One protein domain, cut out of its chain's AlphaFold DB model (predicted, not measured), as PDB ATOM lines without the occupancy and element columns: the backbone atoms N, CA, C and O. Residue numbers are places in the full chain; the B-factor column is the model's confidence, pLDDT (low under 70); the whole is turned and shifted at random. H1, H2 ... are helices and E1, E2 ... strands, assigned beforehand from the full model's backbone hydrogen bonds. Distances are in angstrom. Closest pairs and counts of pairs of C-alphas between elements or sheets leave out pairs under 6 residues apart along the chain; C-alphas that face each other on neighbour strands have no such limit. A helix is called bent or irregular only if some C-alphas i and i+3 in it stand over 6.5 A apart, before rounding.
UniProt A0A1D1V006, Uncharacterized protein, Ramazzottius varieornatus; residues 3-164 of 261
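AT A GLANCE: This is residues 3 to 164 of the 261 residues of an uncharacterized protein of Ramazzottius varieornatus (UniProt A0A1D1V006). What does the model look like? Two small three-stranded sheets, E3 E5 E4 and E6 E8 E7, form a sandwich only partly face to face, E4 meeting E7, with the hairpin E1 and E2 beside E4 and E7. Short H1 only grazes the sheet E3 E5 E4, with its residues 56 to 59, and residues 28 to 33 stick out as a loop. What is it made of? The 162 printed residues hold E1 E2 E3 H1 E4 E5 E6 E7 E8 in chain order, mostly strand, though under half of the residues are in named elements. All three sheets are antiparallel; the whole is compact, with a radius of gyration of the C-alphas of 15.9 A and spans of 47 by 33 by 31 A.

IN THESE COORDINATES: Where do the first elements lie? E1, residues 3 to 5, begins at C-alpha 3 (-14.902, 16.835, 29.535); E2 is residues 16 to 18 and E3 residues 39 to 43, 13.7 A. H1 is residues 53 to 59, irregular, with C-alphas 54 and 57 8.6 A apart. Where do the later strands run? E4 is residues 62 to 67, 14.0 A, and E5 residues 87 to 92, 16.6 A. E6, residues 97 to 108, 25.7 A, bends by 77 degrees at residue 102; E7, residues 131 to 140, 26.8 A, bends by 60 degrees at residue 134. E8, residues 147 to 159, 35.6 A, ends at C-alpha 159 (-23.067, 19.449, 47.494).

HOW THE PARTS SIT: What does the first hairpin meet? In the hairpin E1 and E2, N 5 and O 16 are 3.0 A apart, and residues 3 to 4 of E1 pair antiparallel with 125 to 126. The closest C-alphas of E2 and E4, Val 17 and Gly 66, are 5.6 A apart. How is E3 E5 E4 built? N 40 and O 90 of E3 and E5 are 2.8 A apart, and N 65 and O 89 of the hairpin E4 and E5 2.9 A. E3, H1 and E4 form a split strand-helix-strand unit, two strands running the same way with E5 between them and a right-handed crossover. H1 is on this sheet but only grazes it with residues 56 to 59; 1 of its 3 O i to N i+4 pairs and 2 of its 4 O i to N i+3 pairs are within hydrogen-bond range. How does the other sheet face it? In the strongly twisted sheet E6 E8 E7, N 100 and O 156 of E6 and E8 are 2.8 A apart, as are N 134 and O 153 of the hairpin E7 and E8. The sheets form a sandwich, two sheets face to face, their planes 14 degrees apart; the closest C-alphas of E4 and E7, Phe 63 and Thr 134, are 4.3 A apart, while E3 and E8 are apart.

THE WHOLE: How far does it reach? The two C-alphas farthest apart, Gln 30 and Trp 143, are 48.8 A apart. Which links are long? E2 to E3, E4 to E5 and E6 to E7 are long, and the printed part has no cut. Where is confidence low? The mean pLDDT of the printed part is 76.0; residues 3 to 22, 29, 31 to 35, 69 to 84 and 111 to 124 are under 70.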
ATOM      1  N   GLY A   3     -14.955  17.302  30.911       56.69
ATOM      2  CA  GLY A   3     -14.902  16.835  29.535       56.69
ATOM      3  C   GLY A   3     -13.498  16.471  29.121       56.69
ATOM      4  O   GLY A   3     -12.524  16.855  29.775       56.69
ATOM      5  N   LEU A   4     -13.441  15.721  28.036       56.47
ATOM      6  CA  LEU A   4     -12.225  15.324  27.360       56.47
ATOM      7  C   LEU A   4     -12.122  16.181  26.091       56.47
ATOM      8  O   LEU A   4     -13.093  16.278  25.341       56.47
ATOM      9  N   GLN A   5     -11.001  16.884  25.925       52.84
ATOM     10  CA  GLN A   5     -10.783  17.851  24.842       52.84
ATOM     11  C   GLN A   5      -9.475  17.557  24.091       52.84
ATOM     12  O   GLN A   5      -8.479  17.231  24.731       52.84
ATOM     13  N   ASP A   6      -9.483  17.747  22.767       51.66
ATOM     14  CA  ASP A   6      -8.314  17.785  21.865       51.66
ATOM     15  C   ASP A   6      -8.123  19.223  21.324       51.66
ATOM     16  O   ASP A   6      -9.113  19.952  21.178       51.66
ATOM     17  N   PHE A   7      -6.882  19.665  21.088       47.12
ATOM     18  CA  PHE A   7      -6.537  21.016  20.644       47.12
ATOM     19  C   PHE A   7      -5.691  21.125  19.358       47.12
ATOM     20  O   PHE A   7      -5.821  22.165  18.709       47.12
ATOM     21  N   ILE A   8      -4.794  20.190  18.992       48.19
ATOM     22  CA  ILE A   8      -3.731  20.513  17.996       48.19
ATOM     23  C   ILE A   8      -3.467  19.439  16.928       48.19
ATOM     24  O   ILE A   8      -3.003  19.787  15.841       48.19
ATOM     25  N   GLN A   9      -3.775  18.160  17.154       44.44
ATOM     26  CA  GLN A   9      -3.414  17.093  16.206       44.44
ATOM     27  C   GLN A   9      -4.602  16.385  15.571       44.44
ATOM     28  O   GLN A   9      -4.664  15.165  15.539       44.44
ATOM     29  N   ASN A  10      -5.530  17.157  15.007       42.59
ATOM     30  CA  ASN A  10      -6.641  16.602  14.234       42.59
ATOM     31  C   ASN A  10      -7.462  15.556  15.015       42.59
ATOM     32  O   ASN A  10      -7.953  14.612  14.417       42.59
ATOM     33  N   TYR A  11      -7.657  15.735  16.330       43.47
ATOM     34  CA  TYR A  11      -8.587  14.912  17.129       43.47
ATOM     35  C   TYR A  11      -8.231  13.438  17.211       43.47
ATOM     36  O   TYR A  11      -9.061  12.572  17.497       43.47
ATOM     37  N   GLU A  12      -6.953  13.192  16.995       36.78
ATOM     38  CA  GLU A  12      -6.341  11.919  17.212       36.78
ATOM     39  C   GLU A  12      -6.235  11.602  18.723       36.78
ATOM     40  O   GLU A  12      -6.161  10.451  19.158       36.78
ATOM     41  N   ARG A  13      -6.252  12.624  19.579       47.03
ATOM     42  CA  ARG A  13      -5.720  12.553  20.936       47.03
ATOM     43  C   ARG A  13      -6.728  13.019  21.964       47.03
ATOM     44  O   ARG A  13      -7.718  13.688  21.701       47.03
ATOM     45  N   LEU A  14      -6.448  12.671  23.208       52.59
ATOM     46  CA  LEU A  14      -7.230  13.144  24.339       52.59
ATOM     47  C   LEU A  14      -6.426  14.140  25.166       52.59
ATOM     48  O   LEU A  14      -5.971  13.830  26.252       52.59
ATOM     49  N   GLU A  15      -6.192  15.332  24.628       52.22
ATOM     50  CA  GLU A  15      -5.142  16.239  25.109       52.22
ATOM     51  C   GLU A  15      -5.375  16.816  26.518       52.22
ATOM     52  O   GLU A  15      -4.414  17.097  27.236       52.22
ATOM     53  N   ALA A  16      -6.628  16.966  26.966       57.25
ATOM     54  CA  ALA A  16      -6.912  17.463  28.311       57.25
ATOM     55  C   ALA A  16      -8.189  16.890  28.938       57.25
ATOM     56  O   ALA A  16      -9.272  16.912  28.350       57.25
ATOM     57  N   VAL A  17      -8.090  16.500  30.216       64.81
ATOM     58  CA  VAL A  17      -9.251  16.391  31.109       64.81
ATOM     59  C   VAL A  17      -9.528  17.779  31.677       64.81
ATOM     60  O   VAL A  17      -8.814  18.272  32.554       64.81
ATOM     61  N   LYS A  18     -10.578  18.440  31.195       64.25
ATOM     62  CA  LYS A  18     -10.977  19.750  31.712       64.25
ATOM     63  C   LYS A  18     -11.913  19.564  32.897       64.25
ATOM     64  O   LYS A  18     -13.055  19.178  32.709       64.25
ATOM     65  N   CYS A  19     -11.466  19.901  34.107       60.44
ATOM     66  CA  CYS A  19     -12.296  19.910  35.325       60.44
ATOM     67  C   CYS A  19     -12.667  21.334  35.789       60.44
ATOM     68  O   CYS A  19     -12.755  21.605  36.991       60.44
ATOM     69  N   SER A  20     -12.820  22.289  34.867       56.72
ATOM     70  CA  SER A  20     -13.038  23.696  35.224       56.72
ATOM     71  C   SER A  20     -14.357  23.895  35.986       56.72
ATOM     72  O   SER A  20     -15.419  23.431  35.557       56.72
ATOM     73  N   PHE A  21     -14.280  24.624  37.105       58.28
ATOM     74  CA  PHE A  21     -15.420  25.114  37.898       58.28
ATOM     75  C   PHE A  21     -16.388  24.046  38.431       58.28
ATOM     76  O   PHE A  21     -17.549  24.338  38.695       58.28
ATOM     77  N   SER A  22     -15.939  22.803  38.622       69.06
ATOM     78  CA  SER A  22     -16.815  21.749  39.161       69.06
ATOM     79  C   SER A  22     -17.123  21.919  40.659       69.06
ATOM     80  O   SER A  22     -18.106  21.372  41.139       69.06
ATOM     81  N   PHE A  23     -16.336  22.707  41.400       81.50
ATOM     82  CA  PHE A  23     -16.444  22.829  42.860       81.50
ATOM     83  C   PHE A  23     -16.507  24.300  43.316       81.50
ATOM     84  O   PHE A  23     -15.508  24.817  43.814       81.50
ATOM     85  N   PRO A  24     -17.640  25.002  43.128       80.75
ATOM     86  CA  PRO A  24     -17.768  26.424  43.477       80.75
ATOM     87  C   PRO A  24     -17.641  26.729  44.980       80.75
ATOM     88  O   PRO A  24     -17.146  27.784  45.348       80.75
ATOM     89  N   ASN A  25     -18.036  25.793  45.844       83.38
ATOM     90  CA  ASN A  25     -18.058  25.933  47.302       83.38
ATOM     91  C   ASN A  25     -16.804  25.362  47.975       83.38
ATOM     92  O   ASN A  25     -16.767  25.243  49.199       83.38
ATOM     93  N   LYS A  26     -15.791  24.935  47.208       77.12
ATOM     94  CA  LYS A  26     -14.554  24.461  47.834       77.12
ATOM     95  C   LYS A  26     -13.835  25.641  48.500       77.12
ATOM     96  O   LYS A  26     -13.831  26.734  47.928       77.12
ATOM     97  N   PRO A  27     -13.187  25.438  49.657       73.44
ATOM     98  CA  PRO A  27     -12.422  26.500  50.288       73.44
ATOM     99  C   PRO A  27     -11.298  26.991  49.357       73.44
ATOM    100  O   PRO A  27     -10.755  26.203  48.567       73.44
ATOM    101  N   PRO A  28     -10.932  28.283  49.427       70.75
ATOM    102  CA  PRO A  28      -9.841  28.832  48.637       70.75
ATOM    103  C   PRO A  28      -8.539  28.108  48.985       70.75
ATOM    104  O   PRO A  28      -8.108  28.078  50.133       70.75
ATOM    105  N   ALA A  29      -7.891  27.527  47.979       66.56
ATOM    106  CA  ALA A  29      -6.738  26.652  48.187       66.56
ATOM    107  C   ALA A  29      -5.397  27.400  48.355       66.56
ATOM    108  O   ALA A  29      -4.351  26.796  48.141       66.56
ATOM    109  N   GLN A  30      -5.405  28.703  48.674       70.69
ATOM    110  CA  GLN A  30      -4.199  29.550  48.807       70.69
ATOM    111  C   GLN A  30      -3.150  29.324  47.689       70.69
ATOM    112  O   GLN A  30      -1.953  29.240  47.943       70.69
ATOM    113  N   GLY A  31      -3.593  29.154  46.439       57.03
ATOM    114  CA  GLY A  31      -2.706  28.909  45.289       57.03
ATOM    115  C   GLY A  31      -2.341  27.442  45.009       57.03
ATOM    116  O   GLY A  31      -1.774  27.159  43.959       57.03
ATOM    117  N   ARG A  32      -2.718  26.474  45.856       58.94
ATOM    118  CA  ARG A  32      -2.571  25.029  45.581       58.94
ATOM    119  C   ARG A  32      -3.765  24.502  44.781       58.94
ATOM    120  O   ARG A  32      -4.657  23.843  45.316       58.94
ATOM    121  N   TYR A  33      -3.830  24.830  43.494       51.94
ATOM    122  CA  TYR A  33      -4.890  24.336  42.609       51.94
ATOM    123  C   TYR A  33      -4.392  23.196  41.705       51.94
ATOM    124  O   TYR A  33      -3.342  23.358  41.090       51.94
ATOM    125  N   PRO A  34      -5.161  22.101  41.525       59.31
ATOM    126  CA  PRO A  34      -6.309  21.643  42.316       59.31
ATOM    127  C   PRO A  34      -5.879  20.750  43.500       59.31
ATOM    128  O   PRO A  34      -5.263  19.706  43.306       59.31
ATOM    129  N   TYR A  35      -6.249  21.125  44.731       69.81
ATOM    130  CA  TYR A  35      -6.114  20.252  45.904       69.81
ATOM    131  C   TYR A  35      -7.268  19.244  45.962       69.81
ATOM    132  O   TYR A  35      -8.436  19.637  46.042       69.81
ATOM    133  N   TYR A  36      -6.933  17.955  45.938       83.25
ATOM    134  CA  TYR A  36      -7.857  16.857  46.204       83.25
ATOM    135  C   TYR A  36      -7.396  16.107  47.459       83.25
ATOM    136  O   TYR A  36      -6.193  15.876  47.581       83.25
ATOM    137  N   PRO A  37      -8.305  15.700  48.369       85.19
ATOM    138  CA  PRO A  37      -7.914  15.072  49.635       85.19
ATOM    139  C   PRO A  37      -7.117  13.777  49.455       85.19
ATOM    140  O   PRO A  37      -6.179  13.501  50.194       85.19
ATOM    141  N   SER A  38      -7.494  12.973  48.461       90.81
ATOM    142  CA  SER A  38      -6.810  11.733  48.115       90.81
ATOM    143  C   SER A  38      -6.950  11.458  46.625       90.81
ATOM    144  O   SER A  38      -7.969  11.791  46.016       90.81
ATOM    145  N   CYS A  39      -5.937  10.822  46.045       91.38
ATOM    146  CA  CYS A  39      -5.973  10.344  44.671       91.38
ATOM    147  C   CYS A  39      -5.426   8.922  44.590       91.38
ATOM    148  O   CYS A  39      -4.575   8.522  45.383       91.38
ATOM    149  N   HIS A  40      -5.888   8.185  43.594       94.38
ATOM    150  CA  HIS A  40      -5.403   6.865  43.233       94.38
ATOM    151  C   HIS A  40      -5.323   6.746  41.716       94.38
ATOM    152  O   HIS A  40      -5.915   7.529  40.973       94.38
ATOM    153  N   VAL A  41      -4.560   5.760  41.265       92.94
ATOM    154  CA  VAL A  41      -4.377   5.472  39.845       92.94
ATOM    155  C   VAL A  41      -5.102   4.175  39.514       92.94
ATOM    156  O   VAL A  41      -5.115   3.236  40.312       92.94
ATOM    157  N   ARG A  42      -5.735   4.144  38.347       92.62
ATOM    158  CA  ARG A  42      -6.448   2.989  37.797       92.62
ATOM    159  C   ARG A  42      -5.935   2.699  36.396       92.62
ATOM    160  O   ARG A  42      -5.412   3.598  35.748       92.62
ATOM    161  N   ASN A  43      -6.104   1.464  35.933       89.94
ATOM    162  CA  ASN A  43      -5.803   1.075  34.556       89.94
ATOM    163  C   ASN A  43      -7.110   0.896  33.774       89.94
ATOM    164  O   ASN A  43      -7.802  -0.096  33.976       89.94
ATOM    165  N   TYR A  44      -7.461   1.815  32.874       83.38
ATOM    166  CA  TYR A  44      -8.734   1.725  32.144       83.38
ATOM    167  C   TYR A  44      -8.736   0.671  31.023       83.38
ATOM    168  O   TYR A  44      -9.726   0.539  30.310       83.38
ATOM    169  N   THR A  45      -7.678  -0.139  30.898       83.94
ATOM    170  CA  THR A  45      -7.732  -1.397  30.139       83.94
ATOM    171  C   THR A  45      -8.658  -2.425  30.803       83.94
ATOM    172  O   THR A  45      -9.331  -3.173  30.106       83.94
ATOM    173  N   ASN A  46      -8.704  -2.480  32.137       87.81
ATOM    174  CA  ASN A  46      -9.491  -3.476  32.880       87.81
ATOM    175  C   ASN A  46     -10.229  -2.917  34.110       87.81
ATOM    176  O   ASN A  46     -10.976  -3.638  34.769       87.81
ATOM    177  N   GLN A  47     -10.035  -1.642  34.438       92.25
ATOM    178  CA  GLN A  47     -10.648  -0.946  35.565       92.25
ATOM    179  C   GLN A  47     -11.308   0.338  35.064       92.25
ATOM    180  O   GLN A  47     -10.743   1.425  35.162       92.25
ATOM    181  N   TYR A  48     -12.517   0.215  34.525       93.31
ATOM    182  CA  TYR A  48     -13.197   1.312  33.830       93.31
ATOM    183  C   TYR A  48     -13.751   2.412  34.745       93.31
ATOM    184  O   TYR A  48     -14.109   3.480  34.265       93.31
ATOM    185  N   HIS A  49     -13.844   2.175  36.055       95.69
ATOM    186  CA  HIS A  49     -14.443   3.117  37.002       95.69
ATOM    187  C   HIS A  49     -13.455   3.532  38.093       95.69
ATOM    188  O   HIS A  49     -12.687   2.716  38.608       95.69
ATOM    189  N   CYS A  50     -13.532   4.800  38.501       95.31
ATOM    190  CA  CYS A  50     -12.777   5.311  39.638       95.31
ATOM    191  C   CYS A  50     -13.210   4.661  40.957       95.31
ATOM    192  O   CYS A  50     -12.361   4.398  41.819       95.31
ATOM    193  N   PHE A  51     -14.514   4.399  41.093       95.19
ATOM    194  CA  PHE A  51     -15.097   3.700  42.230       95.19
ATOM    195  C   PHE A  51     -14.805   2.201  42.164       95.19
ATOM    196  O   PHE A  51     -15.011   1.558  41.136       95.19
ATOM    197  N   ASP A  52     -14.378   1.647  43.293       93.50
ATOM    198  CA  ASP A  52     -14.108   0.229  43.457       93.50
ATOM    199  C   ASP A  52     -14.810  -0.289  44.709       93.50
ATOM    200  O   ASP A  52     -14.493   0.150  45.820       93.50
ATOM    201  N   PRO A  53     -15.745  -1.238  44.551       88.75
ATOM    202  CA  PRO A  53     -16.540  -1.736  45.662       88.75
ATOM    203  C   PRO A  53     -15.695  -2.436  46.733       88.75
ATOM    204  O   PRO A  53     -16.098  -2.449  47.894       88.75
ATOM    205  N   GLN A  54     -14.529  -2.990  46.381       91.62
ATOM    206  CA  GLN A  54     -13.635  -3.643  47.341       91.62
ATOM    207  C   GLN A  54     -12.883  -2.630  48.215       91.62
ATOM    208  O   GLN A  54     -12.510  -2.945  49.340       91.62
ATOM    209  N   ASN A  55     -12.701  -1.404  47.713       92.62
ATOM    210  CA  ASN A  55     -11.966  -0.314  48.359       92.62
ATOM    211  C   ASN A  55     -12.835   0.949  48.453       92.62
ATOM    212  O   ASN A  55     -12.399   2.063  48.136       92.62
ATOM    213  N   ALA A  56     -14.107   0.775  48.811       89.88
ATOM    214  CA  ALA A  56     -15.099   1.843  48.766       89.88
ATOM    215  C   ALA A  56     -14.769   3.000  49.727       89.88
ATOM    216  O   ALA A  56     -14.992   4.157  49.394       89.88
ATOM    217  N   ASP A  57     -14.163   2.727  50.880       88.88
ATOM    218  CA  ASP A  57     -13.701   3.745  51.833       88.88
ATOM    219  C   ASP A  57     -12.727   4.762  51.202       88.88
ATOM    220  O   ASP A  57     -12.790   5.964  51.487       88.88
ATOM    221  N   ARG A  58     -11.864   4.283  50.301       88.88
ATOM    222  CA  ARG A  58     -10.846   5.082  49.606       88.88
ATOM    223  C   ARG A  58     -11.326   5.652  48.277       88.88
ATOM    224  O   ARG A  58     -10.861   6.716  47.877       88.88
ATOM    225  N   THR A  59     -12.238   4.958  47.598       93.75
ATOM    226  CA  THR A  59     -12.631   5.275  46.215       93.75
ATOM    227  C   THR A  59     -14.028   5.865  46.065       93.75
ATOM    228  O   THR A  59     -14.381   6.325  44.978       93.75
ATOM    229  N   LEU A  60     -14.834   5.905  47.126       93.44
ATOM    230  CA  LEU A  60     -16.116   6.604  47.096       93.44
ATOM    231  C   LEU A  60     -15.902   8.100  46.844       93.44
ATOM    232  O   LEU A  60     -14.992   8.718  47.405       93.44
ATOM    233  N   ASN A  61     -16.785   8.676  46.027       94.38
ATOM    234  CA  ASN A  61     -16.724  10.067  45.591       94.38
ATOM    235  C   ASN A  61     -15.422  10.396  44.854       94.38
ATOM    236  O   ASN A  61     -14.892  11.495  44.991       94.38
ATOM    237  N   SER A  62     -14.885   9.442  44.095       94.75
ATOM    238  CA  SER A  62     -13.737   9.687  43.226       94.75
ATOM    239  C   SER A  62     -14.141   9.846  41.766       94.75
ATOM    240  O   SER A  62     -15.078   9.208  41.285       94.75
ATOM    241  N   PHE A  63     -13.428  10.724  41.070       93.75
ATOM    242  CA  PHE A  63     -13.686  11.088  39.684       93.75
ATOM    243  C   PHE A  63     -12.373  11.293  38.927       93.75
ATOM    244  O   PHE A  63     -11.316  11.475  39.536       93.75
ATOM    245  N   ILE A  64     -12.440  11.249  37.600       91.38
ATOM    246  CA  ILE A  64     -11.288  11.370  36.710       91.38
ATOM    247  C   ILE A  64     -10.787  12.814  36.738       91.38
ATOM    248  O   ILE A  64     -11.539  13.757  36.499       91.38
ATOM    249  N   THR A  65      -9.498  12.977  37.022       86.56
ATOM    250  CA  THR A  65      -8.826  14.288  37.104       86.56
ATOM    251  C   THR A  65      -7.671  14.442  36.136       86.56
ATOM    252  O   THR A  65      -7.194  15.549  35.916       86.56
ATOM    253  N   GLY A  66      -7.209  13.333  35.577       81.38
ATOM    254  CA  GLY A  66      -6.147  13.309  34.598       81.38
ATOM    255  C   GLY A  66      -6.057  11.921  34.006       81.38
ATOM    256  O   GLY A  66      -6.417  10.933  34.648       81.38
ATOM    257  N   LEU A  67      -5.576  11.859  32.782       79.94
ATOM    258  CA  LEU A  67      -5.104  10.626  32.189       79.94
ATOM    259  C   LEU A  67      -3.576  10.612  32.335       79.94
ATOM    260  O   LEU A  67      -2.958  11.667  32.492       79.94
ATOM    261  N   TRP A  68      -2.972   9.430  32.347       78.62
ATOM    262  CA  TRP A  68      -1.524   9.292  32.224       78.62
ATOM    263  C   TRP A  68      -1.151   9.190  30.756       78.62
ATOM    264  O   TRP A  68      -1.841   8.515  29.992       78.62
ATOM    265  N   ASP A  69      -0.041   9.820  30.407       69.00
ATOM    266  CA  ASP A  69       0.594   9.668  29.116       69.00
ATOM    267  C   ASP A  69       2.101   9.908  29.254       69.00
ATOM    268  O   ASP A  69       2.542  10.670  30.117       69.00
ATOM    269  N   ASN A  70       2.886   9.202  28.450       65.94
ATOM    270  CA  ASN A  70       4.345   9.283  28.426       65.94
ATOM    271  C   ASN A  70       4.853  10.415  27.520       65.94
ATOM    272  O   ASN A  70       5.951  10.910  27.765       65.94
ATOM    273  N   ASP A  71       4.062  10.842  26.530       60.25
ATOM    274  CA  ASP A  71       4.527  11.716  25.448       60.25
ATOM    275  C   ASP A  71       3.807  13.083  25.395       60.25
ATOM    276  O   ASP A  71       4.017  13.847  24.457       60.25
ATOM    277  N   PHE A  72       2.995  13.434  26.409       50.78
ATOM    278  CA  PHE A  72       2.100  14.616  26.437       50.78
ATOM    279  C   PHE A  72       1.105  14.694  25.264       50.78
ATOM    280  O   PHE A  72       0.503  15.729  24.976       50.78
ATOM    281  N   GLN A  73       0.927  13.576  24.593       49.53
ATOM    282  CA  GLN A  73       0.111  13.327  23.440       49.53
ATOM    283  C   GLN A  73      -0.639  12.060  23.797       49.53
ATOM    284  O   GLN A  73      -0.120  10.982  23.551       49.53
ATOM    285  N   PHE A  74      -1.812  12.191  24.430       52.19
ATOM    286  CA  PHE A  74      -2.670  11.074  24.839       52.19
ATOM    287  C   PHE A  74      -3.109  10.253  23.621       52.19
ATOM    288  O   PHE A  74      -4.241  10.338  23.149       52.19
ATOM    289  N   LEU A  75      -2.160   9.495  23.093       48.34
ATOM    290  CA  LEU A  75      -2.226   8.673  21.917       48.34
ATOM    291  C   LEU A  75      -2.699   7.320  22.427       48.34
ATOM    292  O   LEU A  75      -1.912   6.494  22.893       48.34
ATOM    293  N   THR A  76      -3.997   7.055  22.312       52.06
ATOM    294  CA  THR A  76      -4.482   5.675  22.428       52.06
ATOM    295  C   THR A  76      -4.170   4.847  21.171       52.06
ATOM    296  O   THR A  76      -4.548   3.679  21.133       52.06
ATOM    297  N   TYR A  77      -3.395   5.389  20.209       51.81
ATOM    298  CA  TYR A  77      -2.827   4.778  18.978       51.81
ATOM    299  C   TYR A  77      -1.931   3.564  19.175       51.81
ATOM    300  O   TYR A  77      -1.084   3.238  18.343       51.81
ATOM    301  N   ARG A  78      -2.061   2.880  20.295       56.22
ATOM    302  CA  ARG A  78      -1.222   1.737  20.561       56.22
ATOM    303  C   ARG A  78      -1.889   0.542  19.919       56.22
ATOM    304  O   ARG A  78      -2.996   0.145  20.287       56.22
ATOM    305  N   VAL A  79      -1.206   0.028  18.899       56.91
ATOM    306  CA  VAL A  79      -1.441  -1.282  18.293       56.91
ATOM    307  C   VAL A  79      -1.711  -2.279  19.432       56.91
ATOM    308  O   VAL A  79      -1.065  -2.148  20.477       56.91
ATOM    309  N   PRO A  80      -2.624  -3.260  19.287       58.00
ATOM    310  CA  PRO A  80      -3.094  -4.114  20.389       58.00
ATOM    311  C   PRO A  80      -2.026  -4.772  21.283       58.00
ATOM    312  O   PRO A  80      -2.353  -5.253  22.366       58.00
ATOM    313  N   ASN A  81      -0.767  -4.778  20.849       58.62
ATOM    314  CA  ASN A  81       0.349  -5.452  21.492       58.62
ATOM    315  C   ASN A  81       1.319  -4.522  22.248       58.62
ATOM    316  O   ASN A  81       2.123  -5.038  23.018       58.62
ATOM    317  N   ASP A  82       1.265  -3.196  22.063       55.19
ATOM    318  CA  ASP A  82       2.363  -2.310  22.500       55.19
ATOM    319  C   ASP A  82       2.204  -1.701  23.898       55.19
ATOM    320  O   ASP A  82       3.197  -1.293  24.496       55.19
ATOM    321  N   GLU A  83       0.999  -1.649  24.481       59.69
ATOM    322  CA  GLU A  83       0.889  -1.208  25.876       59.69
ATOM    323  C   GLU A  83      -0.364  -1.732  26.605       59.69
ATOM    324  O   GLU A  83      -1.483  -1.260  26.377       59.69
ATOM    325  N   PRO A  84      -0.210  -2.684  27.548       65.12
ATOM    326  CA  PRO A  84      -1.337  -3.218  28.322       65.12
ATOM    327  C   PRO A  84      -1.860  -2.234  29.386       65.12
ATOM    328  O   PRO A  84      -2.903  -2.458  30.015       65.12
ATOM    329  N   THR A  85      -1.144  -1.136  29.614       75.56
ATOM    330  CA  THR A  85      -1.318  -0.255  30.767       75.56
ATOM    331  C   THR A  85      -1.630   1.148  30.305       75.56
ATOM    332  O   THR A  85      -0.747   1.873  29.875       75.56
ATOM    333  N   GLN A  86      -2.892   1.540  30.445       79.50
ATOM    334  CA  GLN A  86      -3.295   2.918  30.238       79.50
ATOM    335  C   GLN A  86      -3.870   3.442  31.540       79.50
ATOM    336  O   GLN A  86      -4.944   3.045  31.998       79.50
ATOM    337  N   LEU A  87      -3.070   4.275  32.194       85.94
ATOM    338  CA  LEU A  87      -3.355   4.722  33.540       85.94
ATOM    339  C   LEU A  87      -4.201   5.994  33.516       85.94
ATOM    340  O   LEU A  87      -4.108   6.825  32.617       85.94
ATOM    341  N   TYR A  88      -5.030   6.159  34.534       87.19
ATOM    342  CA  TYR A  88      -5.759   7.395  34.766       87.19
ATOM    343  C   TYR A  88      -5.845   7.699  36.252       87.19
ATOM    344  O   TYR A  88      -5.858   6.807  37.105       87.19
ATOM    345  N   LYS A  89      -5.860   8.994  36.556       90.12
ATOM    346  CA  LYS A  89      -5.854   9.530  37.908       90.12
ATOM    347  C   LYS A  89      -7.276   9.823  38.352       90.12
ATOM    348  O   LYS A  89      -7.945  10.719  37.830       90.12
ATOM    349  N   CYS A  90      -7.691   9.114  39.387       92.75
ATOM    350  CA  CYS A  90      -8.932   9.348  40.094       92.75
ATOM    351  C   CYS A  90      -8.638  10.111  41.378       92.75
ATOM    352  O   CYS A  90      -7.758   9.718  42.138       92.75
ATOM    353  N   CYS A  91      -9.375  11.178  41.653       92.00
ATOM    354  CA  CYS A  91      -9.252  11.892  42.917       92.00
ATOM    355  C   CYS A  91     -10.597  12.042  43.596       92.00
ATOM    356  O   CYS A  91     -11.636  12.117  42.942       92.00
ATOM    357  N   LYS A  92     -10.564  12.083  44.924       92.69
ATOM    358  CA  LYS A  92     -11.740  12.283  45.756       92.69
ATOM    359  C   LYS A  92     -12.238  13.721  45.636       92.69
ATOM    360  O   LYS A  92     -11.443  14.661  45.549       92.69
ATOM    361  N   THR A  93     -13.552  13.899  45.645       91.44
ATOM    362  CA  THR A  93     -14.157  15.227  45.716       91.44
ATOM    363  C   THR A  93     -13.759  15.932  47.022       91.44
ATOM    364  O   THR A  93     -13.510  15.265  48.032       91.44
ATOM    365  N   PRO A  94     -13.701  17.275  47.042       89.56
ATOM    366  CA  PRO A  94     -13.497  18.035  48.273       89.56
ATOM    367  C   PRO A  94     -14.586  17.762  49.322       89.56
ATOM    368  O   PRO A  94     -15.668  17.265  49.001       89.56
ATOM    369  N   ALA A  95     -14.318  18.139  50.574       87.75
ATOM    370  CA  ALA A  95     -15.291  18.029  51.658       87.75
ATOM    371  C   ALA A  95     -16.616  18.742  51.314       87.75
ATOM    372  O   ALA A  95     -16.628  19.791  50.668       87.75
ATOM    373  N   GLY A  96     -17.735  18.139  51.725       88.75
ATOM    374  CA  GLY A  96     -19.091  18.622  51.435       88.75
ATOM    375  C   GLY A  96     -19.635  18.241  50.053       88.75
ATOM    376  O   GLY A  96     -20.839  18.347  49.836       88.75
ATOM    377  N   TYR A  97     -18.794  17.760  49.135       91.88
ATOM    378  CA  TYR A  97     -19.226  17.253  47.833       91.88
ATOM    379  C   TYR A  97     -19.435  15.741  47.842       91.88
ATOM    380  O   TYR A  97     -18.715  15.003  48.518       91.88
ATOM    381  N   TYR A  98     -20.385  15.278  47.031       93.56
ATOM    382  CA  TYR A  98     -20.655  13.858  46.824       93.56
ATOM    383  C   TYR A  98     -20.952  13.554  45.353       93.56
ATOM    384  O   TYR A  98     -21.434  14.410  44.609       93.56
ATOM    385  N   ILE A  99     -20.690  12.317  44.942       94.12
ATOM    386  CA  ILE A  99     -21.045  11.809  43.615       94.12
ATOM    387  C   ILE A  99     -22.325  10.995  43.735       94.12
ATOM    388  O   ILE A  99     -22.363  10.001  44.454       94.12
ATOM    389  N   ASP A 100     -23.375  11.404  43.036       92.69
ATOM    390  CA  ASP A 100     -24.622  10.652  42.956       92.69
ATOM    391  C   ASP A 100     -24.479   9.526  41.925       92.69
ATOM    392  O   ASP A 100     -24.620   9.740  40.716       92.69
ATOM    393  N   TYR A 101     -24.182   8.320  42.415       90.56
ATOM    394  CA  TYR A 101     -24.039   7.140  41.566       90.56
ATOM    395  C   TYR A 101     -25.361   6.640  40.954       90.56
ATOM    396  O   TYR A 101     -25.334   5.819  40.039       90.56
ATOM    397  N   VAL A 102     -26.516   7.120  41.432       89.19
ATOM    398  CA  VAL A 102     -27.835   6.779  40.865       89.19
ATOM    399  C   VAL A 102     -28.138   7.651  39.646       89.19
ATOM    400  O   VAL A 102     -28.757   7.196  38.689       89.19
ATOM    401  N   SER A 103     -27.625   8.880  39.643       90.44
ATOM    402  CA  SER A 103     -27.695   9.817  38.519       90.44
ATOM    403  C   SER A 103     -26.721   9.519  37.373       90.44
ATOM    404  O   SER A 103     -26.647  10.313  36.434       90.44
ATOM    405  N   CYS A 104     -25.921   8.453  37.434       91.75
ATOM    406  CA  CYS A 104     -24.922   8.204  36.399       91.75
ATOM    407  C   CYS A 104     -25.556   7.854  35.051       91.75
ATOM    408  O   CYS A 104     -26.522   7.099  34.972       91.75
ATOM    409  N   TYR A 105     -24.940   8.338  33.981       91.56
ATOM    410  CA  TYR A 105     -25.206   7.908  32.615       91.56
ATOM    411  C   TYR A 105     -23.891   7.697  31.871       91.56
ATOM    412  O   TYR A 105     -22.836   8.171  32.298       91.56
ATOM    413  N   TYR A 106     -23.958   6.970  30.765       90.44
ATOM    414  CA  TYR A 106     -22.824   6.763  29.878       90.44
ATOM    415  C   TYR A 106     -22.963   7.698  28.688       90.44
ATOM    416  O   TYR A 106     -24.012   7.723  28.049       90.44
ATOM    417  N   MET A 107     -21.920   8.477  28.429       86.69
ATOM    418  CA  MET A 107     -21.819   9.328  27.256       86.69
ATOM    419  C   MET A 107     -20.909   8.620  26.248       86.69
ATOM    420  O   MET A 107     -19.713   8.482  26.533       86.69
ATOM    421  N   PRO A 108     -21.448   8.136  25.117       83.38
ATOM    422  CA  PRO A 108     -20.630   7.560  24.065       83.38
ATOM    423  C   PRO A 108     -19.711   8.626  23.475       83.38
ATOM    424  O   PRO A 108     -20.078   9.798  23.379       83.38
ATOM    425  N   THR A 109     -18.514   8.225  23.071       77.25
ATOM    426  CA  THR A 109     -17.649   9.072  22.257       77.25
ATOM    427  C   THR A 109     -18.191   9.134  20.846       77.25
ATOM    428  O   THR A 109     -18.277   8.118  20.161       77.25
ATOM    429  N   HIS A 110     -18.537  10.337  20.416       73.62
ATOM    430  CA  HIS A 110     -18.947  10.620  19.054       73.62
ATOM    431  C   HIS A 110     -18.267  11.897  18.568       73.62
ATOM    432  O   HIS A 110     -17.769  12.713  19.358       73.62
ATOM    433  N   ASP A 111     -18.270  12.054  17.259       64.81
ATOM    434  CA  ASP A 111     -17.749  13.231  16.593       64.81
ATOM    435  C   ASP A 111     -18.794  14.369  16.538       64.81
ATOM    436  O   ASP A 111     -19.899  14.243  17.074       64.81
ATOM    437  N   VAL A 112     -18.469  15.513  15.925       63.50
ATOM    438  CA  VAL A 112     -19.419  16.644  15.820       63.50
ATOM    439  C   VAL A 112     -20.641  16.336  14.941       63.50
ATOM    440  O   VAL A 112     -21.654  17.027  15.055       63.50
ATOM    441  N   TYR A 113     -20.566  15.294  14.109       69.25
ATOM    442  CA  TYR A 113     -21.634  14.799  13.242       69.25
ATOM    443  C   TYR A 113     -22.397  13.608  13.844       69.25
ATOM    444  O   TYR A 113     -23.284  13.064  13.189       69.25
ATOM    445  N   TRP A 114     -22.126  13.257  15.109       68.00
ATOM    446  CA  TRP A 114     -22.706  12.104  15.811       68.00
ATOM    447  C   TRP A 114     -22.337  10.738  15.214       68.00
ATOM    448  O   TRP A 114     -23.012   9.738  15.461       68.00
ATOM    449  N   GLU A 115     -21.236  10.673  14.476       66.06
ATOM    450  CA  GLU A 115     -20.718   9.443  13.902       66.06
ATOM    451  C   GLU A 115     -19.810   8.719  14.898       66.06
ATOM    452  O   GLU A 115     -19.027   9.309  15.651       66.06
ATOM    453  N   TYR A 116     -19.931   7.394  14.902       62.53
ATOM    454  CA  TYR A 116     -19.118   6.509  15.720       62.53
ATOM    455  C   TYR A 116     -17.932   6.029  14.881       62.53
ATOM    456  O   TYR A 116     -18.130   5.337  13.887       62.53
ATOM    457  N   TYR A 117     -16.706   6.341  15.307       55.53
ATOM    458  CA  TYR A 117     -15.456   5.786  14.755       55.53
ATOM    459  C   TYR A 117     -15.069   6.155  13.306       55.53
ATOM    460  O   TYR A 117     -13.992   5.736  12.886       55.53
ATOM    461  N   ASP A 118     -15.880   6.916  12.561       45.84
ATOM    462  CA  ASP A 118     -15.590   7.282  11.154       45.84
ATOM    463  C   ASP A 118     -14.967   8.682  11.003       45.84
ATOM    464  O   ASP A 118     -14.272   9.008  10.038       45.84
ATOM    465  N   SER A 119     -15.108   9.513  12.033       44.84
ATOM    466  CA  SER A 119     -14.401  10.780  12.077       44.84
ATOM    467  C   SER A 119     -12.941  10.531  12.408       44.84
ATOM    468  O   SER A 119     -12.588  10.238  13.549       44.84
ATOM    469  N   ARG A 120     -12.061  10.753  11.429       49.47
ATOM    470  CA  ARG A 120     -10.629  10.951  11.707       49.47
ATOM    471  C   ARG A 120     -10.375  12.163  12.609       49.47
ATOM    472  O   ARG A 120      -9.243  12.343  13.019       49.47
ATOM    473  N   ASN A 121     -11.404  12.985  12.852       46.00
ATOM    474  CA  ASN A 121     -11.249  14.372  13.239       46.00
ATOM    475  C   ASN A 121     -12.171  14.869  14.359       46.00
ATOM    476  O   ASN A 121     -12.128  16.068  14.561       46.00
ATOM    477  N   HIS A 122     -12.955  14.091  15.125       51.22
ATOM    478  CA  HIS A 122     -13.582  14.673  16.335       51.22
ATOM    479  C   HIS A 122     -13.968  13.641  17.409       51.22
ATOM    480  O   HIS A 122     -14.749  12.736  17.145       51.22
ATOM    481  N   PHE A 123     -13.547  13.854  18.662       52.41
ATOM    482  CA  PHE A 123     -14.257  13.331  19.836       52.41
ATOM    483  C   PHE A 123     -14.348  14.405  20.921       52.41
ATOM    484  O   PHE A 123     -13.373  14.714  21.601       52.41
ATOM    485  N   VAL A 124     -15.549  14.958  21.113       60.75
ATOM    486  CA  VAL A 124     -15.857  15.863  22.229       60.75
ATOM    487  C   VAL A 124     -16.840  15.145  23.139       60.75
ATOM    488  O   VAL A 124     -18.052  15.234  22.963       60.75
ATOM    489  N   THR A 125     -16.322  14.420  24.130       71.50
ATOM    490  CA  THR A 125     -17.174  13.893  25.201       71.50
ATOM    491  C   THR A 125     -17.178  14.843  26.376       71.50
ATOM    492  O   THR A 125     -16.160  15.119  27.017       71.50
ATOM    493  N   LEU A 126     -18.366  15.358  26.660       79.38
ATOM    494  CA  LEU A 126     -18.593  16.316  27.721       79.38
ATOM    495  C   LEU A 126     -19.738  15.820  28.582       79.38
ATOM    496  O   LEU A 126     -20.835  15.560  28.090       79.38
ATOM    497  N   CYS A 127     -19.499  15.729  29.884       85.75
ATOM    498  CA  CYS A 127     -20.596  15.544  30.813       85.75
ATOM    499  C   CYS A 127     -21.437  16.826  30.872       85.75
ATOM    500  O   CYS A 127     -20.896  17.934  30.955       85.75
ATOM    501  N   SER A 128     -22.759  16.670  30.914       85.44
ATOM    502  CA  SER A 128     -23.718  17.747  31.178       85.44
ATOM    503  C   SER A 128     -23.331  18.597  32.392       85.44
ATOM    504  O   SER A 128     -22.655  18.150  33.323       85.44
ATOM    505  N   THR A 129     -23.802  19.842  32.418       84.06
ATOM    506  CA  THR A 129     -23.581  20.759  33.543       84.06
ATOM    507  C   THR A 129     -23.992  20.120  34.873       84.06
ATOM    508  O   THR A 129     -25.082  19.573  34.998       84.06
ATOM    509  N   GLY A 130     -23.106  20.184  35.873       86.31
ATOM    510  CA  GLY A 130     -23.314  19.544  37.178       86.31
ATOM    511  C   GLY A 130     -22.935  18.059  37.234       86.31
ATOM    512  O   GLY A 130     -23.116  17.438  38.276       86.31
ATOM    513  N   TYR A 131     -22.382  17.493  36.158       90.62
ATOM    514  CA  TYR A 131     -21.888  16.119  36.110       90.62
ATOM    515  C   TYR A 131     -20.367  16.080  35.931       90.62
ATOM    516  O   TYR A 131     -19.744  16.999  35.381       90.62
ATOM    517  N   ILE A 132     -19.761  15.004  36.428       91.62
ATOM    518  CA  ILE A 132     -18.323  14.752  36.359       91.62
ATOM    519  C   ILE A 132     -18.035  13.340  35.857       91.62
ATOM    520  O   ILE A 132     -18.826  12.426  36.086       91.62
ATOM    521  N   ALA A 133     -16.899  13.177  35.181       92.88
ATOM    522  CA  ALA A 133     -16.477  11.892  34.644       92.88
ATOM    523  C   ALA A 133     -15.951  10.993  35.772       92.88
ATOM    524  O   ALA A 133     -15.000  11.353  36.461       92.88
ATOM    525  N   THR A 134     -16.557   9.829  35.975       95.00
ATOM    526  CA  THR A 134     -16.194   8.860  37.030       95.00
ATOM    527  C   THR A 134     -15.709   7.530  36.481       95.00
ATOM    528  O   THR A 134     -15.258   6.676  37.243       95.00
ATOM    529  N   GLY A 135     -15.799   7.350  35.171       93.12
ATOM    530  CA  GLY A 135     -15.336   6.166  34.477       93.12
ATOM    531  C   GLY A 135     -15.065   6.459  33.013       93.12
ATOM    532  O   GLY A 135     -15.546   7.454  32.470       93.12
ATOM    533  N   ILE A 136     -14.262   5.600  32.408       90.38
ATOM    534  CA  ILE A 136     -13.807   5.683  31.029       90.38
ATOM    535  C   ILE A 136     -13.520   4.270  30.529       90.38
ATOM    536  O   ILE A 136     -12.983   3.440  31.267       90.38
ATOM    537  N   ALA A 137     -13.862   3.999  29.276       87.88
ATOM    538  CA  ALA A 137     -13.489   2.762  28.609       87.88
ATOM    539  C   ALA A 137     -12.979   3.032  27.201       87.88
ATOM    540  O   ALA A 137     -13.175   4.110  26.640       87.88
ATOM    541  N   LYS A 138     -12.339   2.012  26.634       82.06
ATOM    542  CA  LYS A 138     -11.810   2.021  25.276       82.06
ATOM    543  C   LYS A 138     -12.265   0.795  24.499       82.06
ATOM    544  O   LYS A 138     -12.517  -0.257  25.086       82.06
ATOM    545  N   LYS A 139     -12.284   0.915  23.179       79.75
ATOM    546  CA  LYS A 139     -12.611  -0.159  22.244       79.75
ATOM    547  C   LYS A 139     -11.713  -0.073  21.012       79.75
ATOM    548  O   LYS A 139     -11.251   1.004  20.654       79.75
ATOM    549  N   ILE A 140     -11.455  -1.218  20.384       78.19
ATOM    550  CA  ILE A 140     -10.726  -1.281  19.114       78.19
ATOM    551  C   ILE A 140     -11.658  -0.832  17.983       78.19
ATOM    552  O   ILE A 140     -12.750  -1.383  17.825       78.19
ATOM    553  N   SER A 141     -11.219   0.143  17.191       73.12
ATOM    554  CA  SER A 141     -11.874   0.532  15.945       73.12
ATOM    555  C   SER A 141     -11.746  -0.596  14.917       73.12
ATOM    556  O   SER A 141     -10.626  -1.025  14.637       73.12
ATOM    557  N   PRO A 142     -12.849  -1.079  14.317       73.25
ATOM    558  CA  PRO A 142     -12.776  -2.146  13.323       73.25
ATOM    559  C   PRO A 142     -12.164  -1.683  11.990       73.25
ATOM    560  O   PRO A 142     -11.717  -2.528  11.221       73.25
ATOM    561  N   TRP A 143     -12.110  -0.372  11.719       73.94
ATOM    562  CA  TRP A 143     -11.526   0.175  10.489       73.94
ATOM    563  C   TRP A 143     -10.010   0.343  10.572       73.94
ATOM    564  O   TRP A 143      -9.304   0.037   9.616       73.94
ATOM    565  N   THR A 144      -9.506   0.836  11.706       72.69
ATOM    566  CA  THR A 144      -8.076   1.147  11.874       72.69
ATOM    567  C   THR A 144      -7.329   0.117  12.717       72.69
ATOM    568  O   THR A 144      -6.106   0.044  12.651       72.69
ATOM    569  N   GLY A 145      -8.039  -0.691  13.513       74.94
ATOM    570  CA  GLY A 145      -7.442  -1.629  14.467       74.94
ATOM    571  C   GLY A 145      -6.863  -0.964  15.722       74.94
ATOM    572  O   GLY A 145      -6.155  -1.621  16.484       74.94
ATOM    573  N   TRP A 146      -7.143   0.322  15.953       72.25
ATOM    574  CA  TRP A 146      -6.588   1.104  17.066       72.25
ATOM    575  C   TRP A 146      -7.562   1.240  18.231       72.25
ATOM    576  O   TRP A 146      -8.776   1.202  18.035       72.25
ATOM    577  N   TYR A 147      -7.042   1.423  19.446       75.56
ATOM    578  CA  TYR A 147      -7.881   1.727  20.600       75.56
ATOM    579  C   TYR A 147      -8.335   3.185  20.584       75.56
ATOM    580  O   TYR A 147      -7.518   4.102  20.590       75.56
ATOM    581  N   ASN A 148      -9.644   3.379  20.680       74.94
ATOM    582  CA  ASN A 148     -10.276   4.673  20.897       74.94
ATOM    583  C   ASN A 148     -11.027   4.637  22.225       74.94
ATOM    584  O   ASN A 148     -11.517   3.579  22.628       74.94
ATOM    585  N   VAL A 149     -11.140   5.779  22.902       79.00
ATOM    586  CA  VAL A 149     -12.121   5.913  23.989       79.00
ATOM    587  C   VAL A 149     -13.500   5.631  23.391       79.00
ATOM    588  O   VAL A 149     -13.764   6.070  22.282       79.00
ATOM    589  N   ASP A 150     -14.322   4.842  24.078       81.38
ATOM    590  CA  ASP A 150     -15.652   4.418  23.601       81.38
ATOM    591  C   ASP A 150     -16.769   5.151  24.347       81.38
ATOM    592  O   ASP A 150     -17.785   5.557  23.785       81.38
ATOM    593  N   TRP A 151     -16.576   5.344  25.651       87.06
ATOM    594  CA  TRP A 151     -17.514   6.075  26.484       87.06
ATOM    595  C   TRP A 151     -16.839   6.648  27.722       87.06
ATOM    596  O   TRP A 151     -15.818   6.148  28.208       87.06
ATOM    597  N   ILE A 152     -17.485   7.670  28.280       90.19
ATOM    598  CA  ILE A 152     -17.242   8.151  29.639       90.19
ATOM    599  C   ILE A 152     -18.493   7.951  30.494       90.19
ATOM    600  O   ILE A 152     -19.621   8.103  30.030       90.19
ATOM    601  N   GLN A 153     -18.304   7.602  31.761       93.44
ATOM    602  CA  GLN A 153     -19.390   7.583  32.734       93.44
ATOM    603  C   GLN A 153     -19.482   8.964  33.376       93.44
ATOM    604  O   GLN A 153     -18.531   9.414  34.012       93.44
ATOM    605  N   CYS A 154     -20.630   9.612  33.241       92.69
ATOM    606  CA  CYS A 154     -20.920  10.916  33.809       92.69
ATOM    607  C   CYS A 154     -21.889  10.769  34.979       92.69
ATOM    608  O   CYS A 154     -23.032  10.360  34.793       92.69
ATOM    609  N   CYS A 155     -21.462  11.146  36.179       93.50
ATOM    610  CA  CYS A 155     -22.293  11.103  37.383       93.50
ATOM    611  C   CYS A 155     -22.510  12.504  37.938       93.50
ATOM    612  O   CYS A 155     -21.653  13.381  37.799       93.50
ATOM    613  N   ARG A 156     -23.670  12.731  38.558       92.81
ATOM    614  CA  ARG A 156     -24.004  14.047  39.102       92.81
ATOM    615  C   ARG A 156     -23.105  14.344  40.294       92.81
ATOM    616  O   ARG A 156     -22.934  13.514  41.184       92.81
ATOM    617  N   LEU A 157     -22.575  15.556  40.322       92.38
ATOM    618  CA  LEU A 157     -21.850  16.098  41.453       92.38
ATOM    619  C   LEU A 157     -22.807  16.953  42.284       92.38
ATOM    620  O   LEU A 157     -23.308  17.977  41.822       92.38
ATOM    621  N   GLY A 158     -23.068  16.518  43.510       91.31
ATOM    622  CA  GLY A 158     -23.871  17.255  44.476       91.31
ATOM    623  C   GLY A 158     -23.020  17.889  45.573       91.31
ATOM    624  O   GLY A 158     -21.861  17.529  45.778       91.31
ATOM    625  N   PHE A 159     -23.622  18.833  46.292       90.81
ATOM    626  CA  PHE A 159     -23.067  19.449  47.494       90.81
ATOM    627  C   PHE A 159     -24.083  19.322  48.634       90.81
ATOM    628  O   PHE A 159     -25.274  19.547  48.415       90.81
ATOM    629  N   GLY A 160     -23.622  18.962  49.831       90.00
ATOM    630  CA  GLY A 160     -24.471  18.701  50.993       90.00
ATOM    631  C   GLY A 160     -24.929  17.237  51.102       90.00
ATOM    632  O   GLY A 160     -24.213  16.336  50.659       90.00
ATOM    633  N   PRO A 161     -26.093  16.976  51.726       87.50
ATOM    634  CA  PRO A 161     -26.611  15.621  51.904       87.50
ATOM    635  C   PRO A 161     -26.850  14.903  50.564       87.50
ATOM    636  O   PRO A 161     -27.420  15.510  49.653       87.50
ATOM    637  N   PRO A 162     -26.483  13.615  50.433       87.00
ATOM    638  CA  PRO A 162     -26.725  12.857  49.214       87.00
ATOM    639  C   PRO A 162     -28.211  12.738  48.867       87.00
ATOM    640  O   PRO A 162     -28.999  12.129  49.588       87.00
ATOM    641  N   VAL A 163     -28.586  13.293  47.719       85.75
ATOM    642  CA  VAL A 163     -29.911  13.139  47.110       85.75
ATOM    643  C   VAL A 163     -29.763  12.258  45.885       85.75
ATOM    644  O   VAL A 163     -28.993  12.633  45.005       85.75
ATOM    645  N   ALA A 164     -30.504  11.148  45.834       85.44
ATOM    646  CA  ALA A 164     -30.612  10.294  44.656       85.44
ATOM    647  C   ALA A 164     -31.547  10.960  43.642       85.44
ATOM    648  O   ALA A 164     -32.765  10.984  43.839       85.44
TER     649      ALA A 164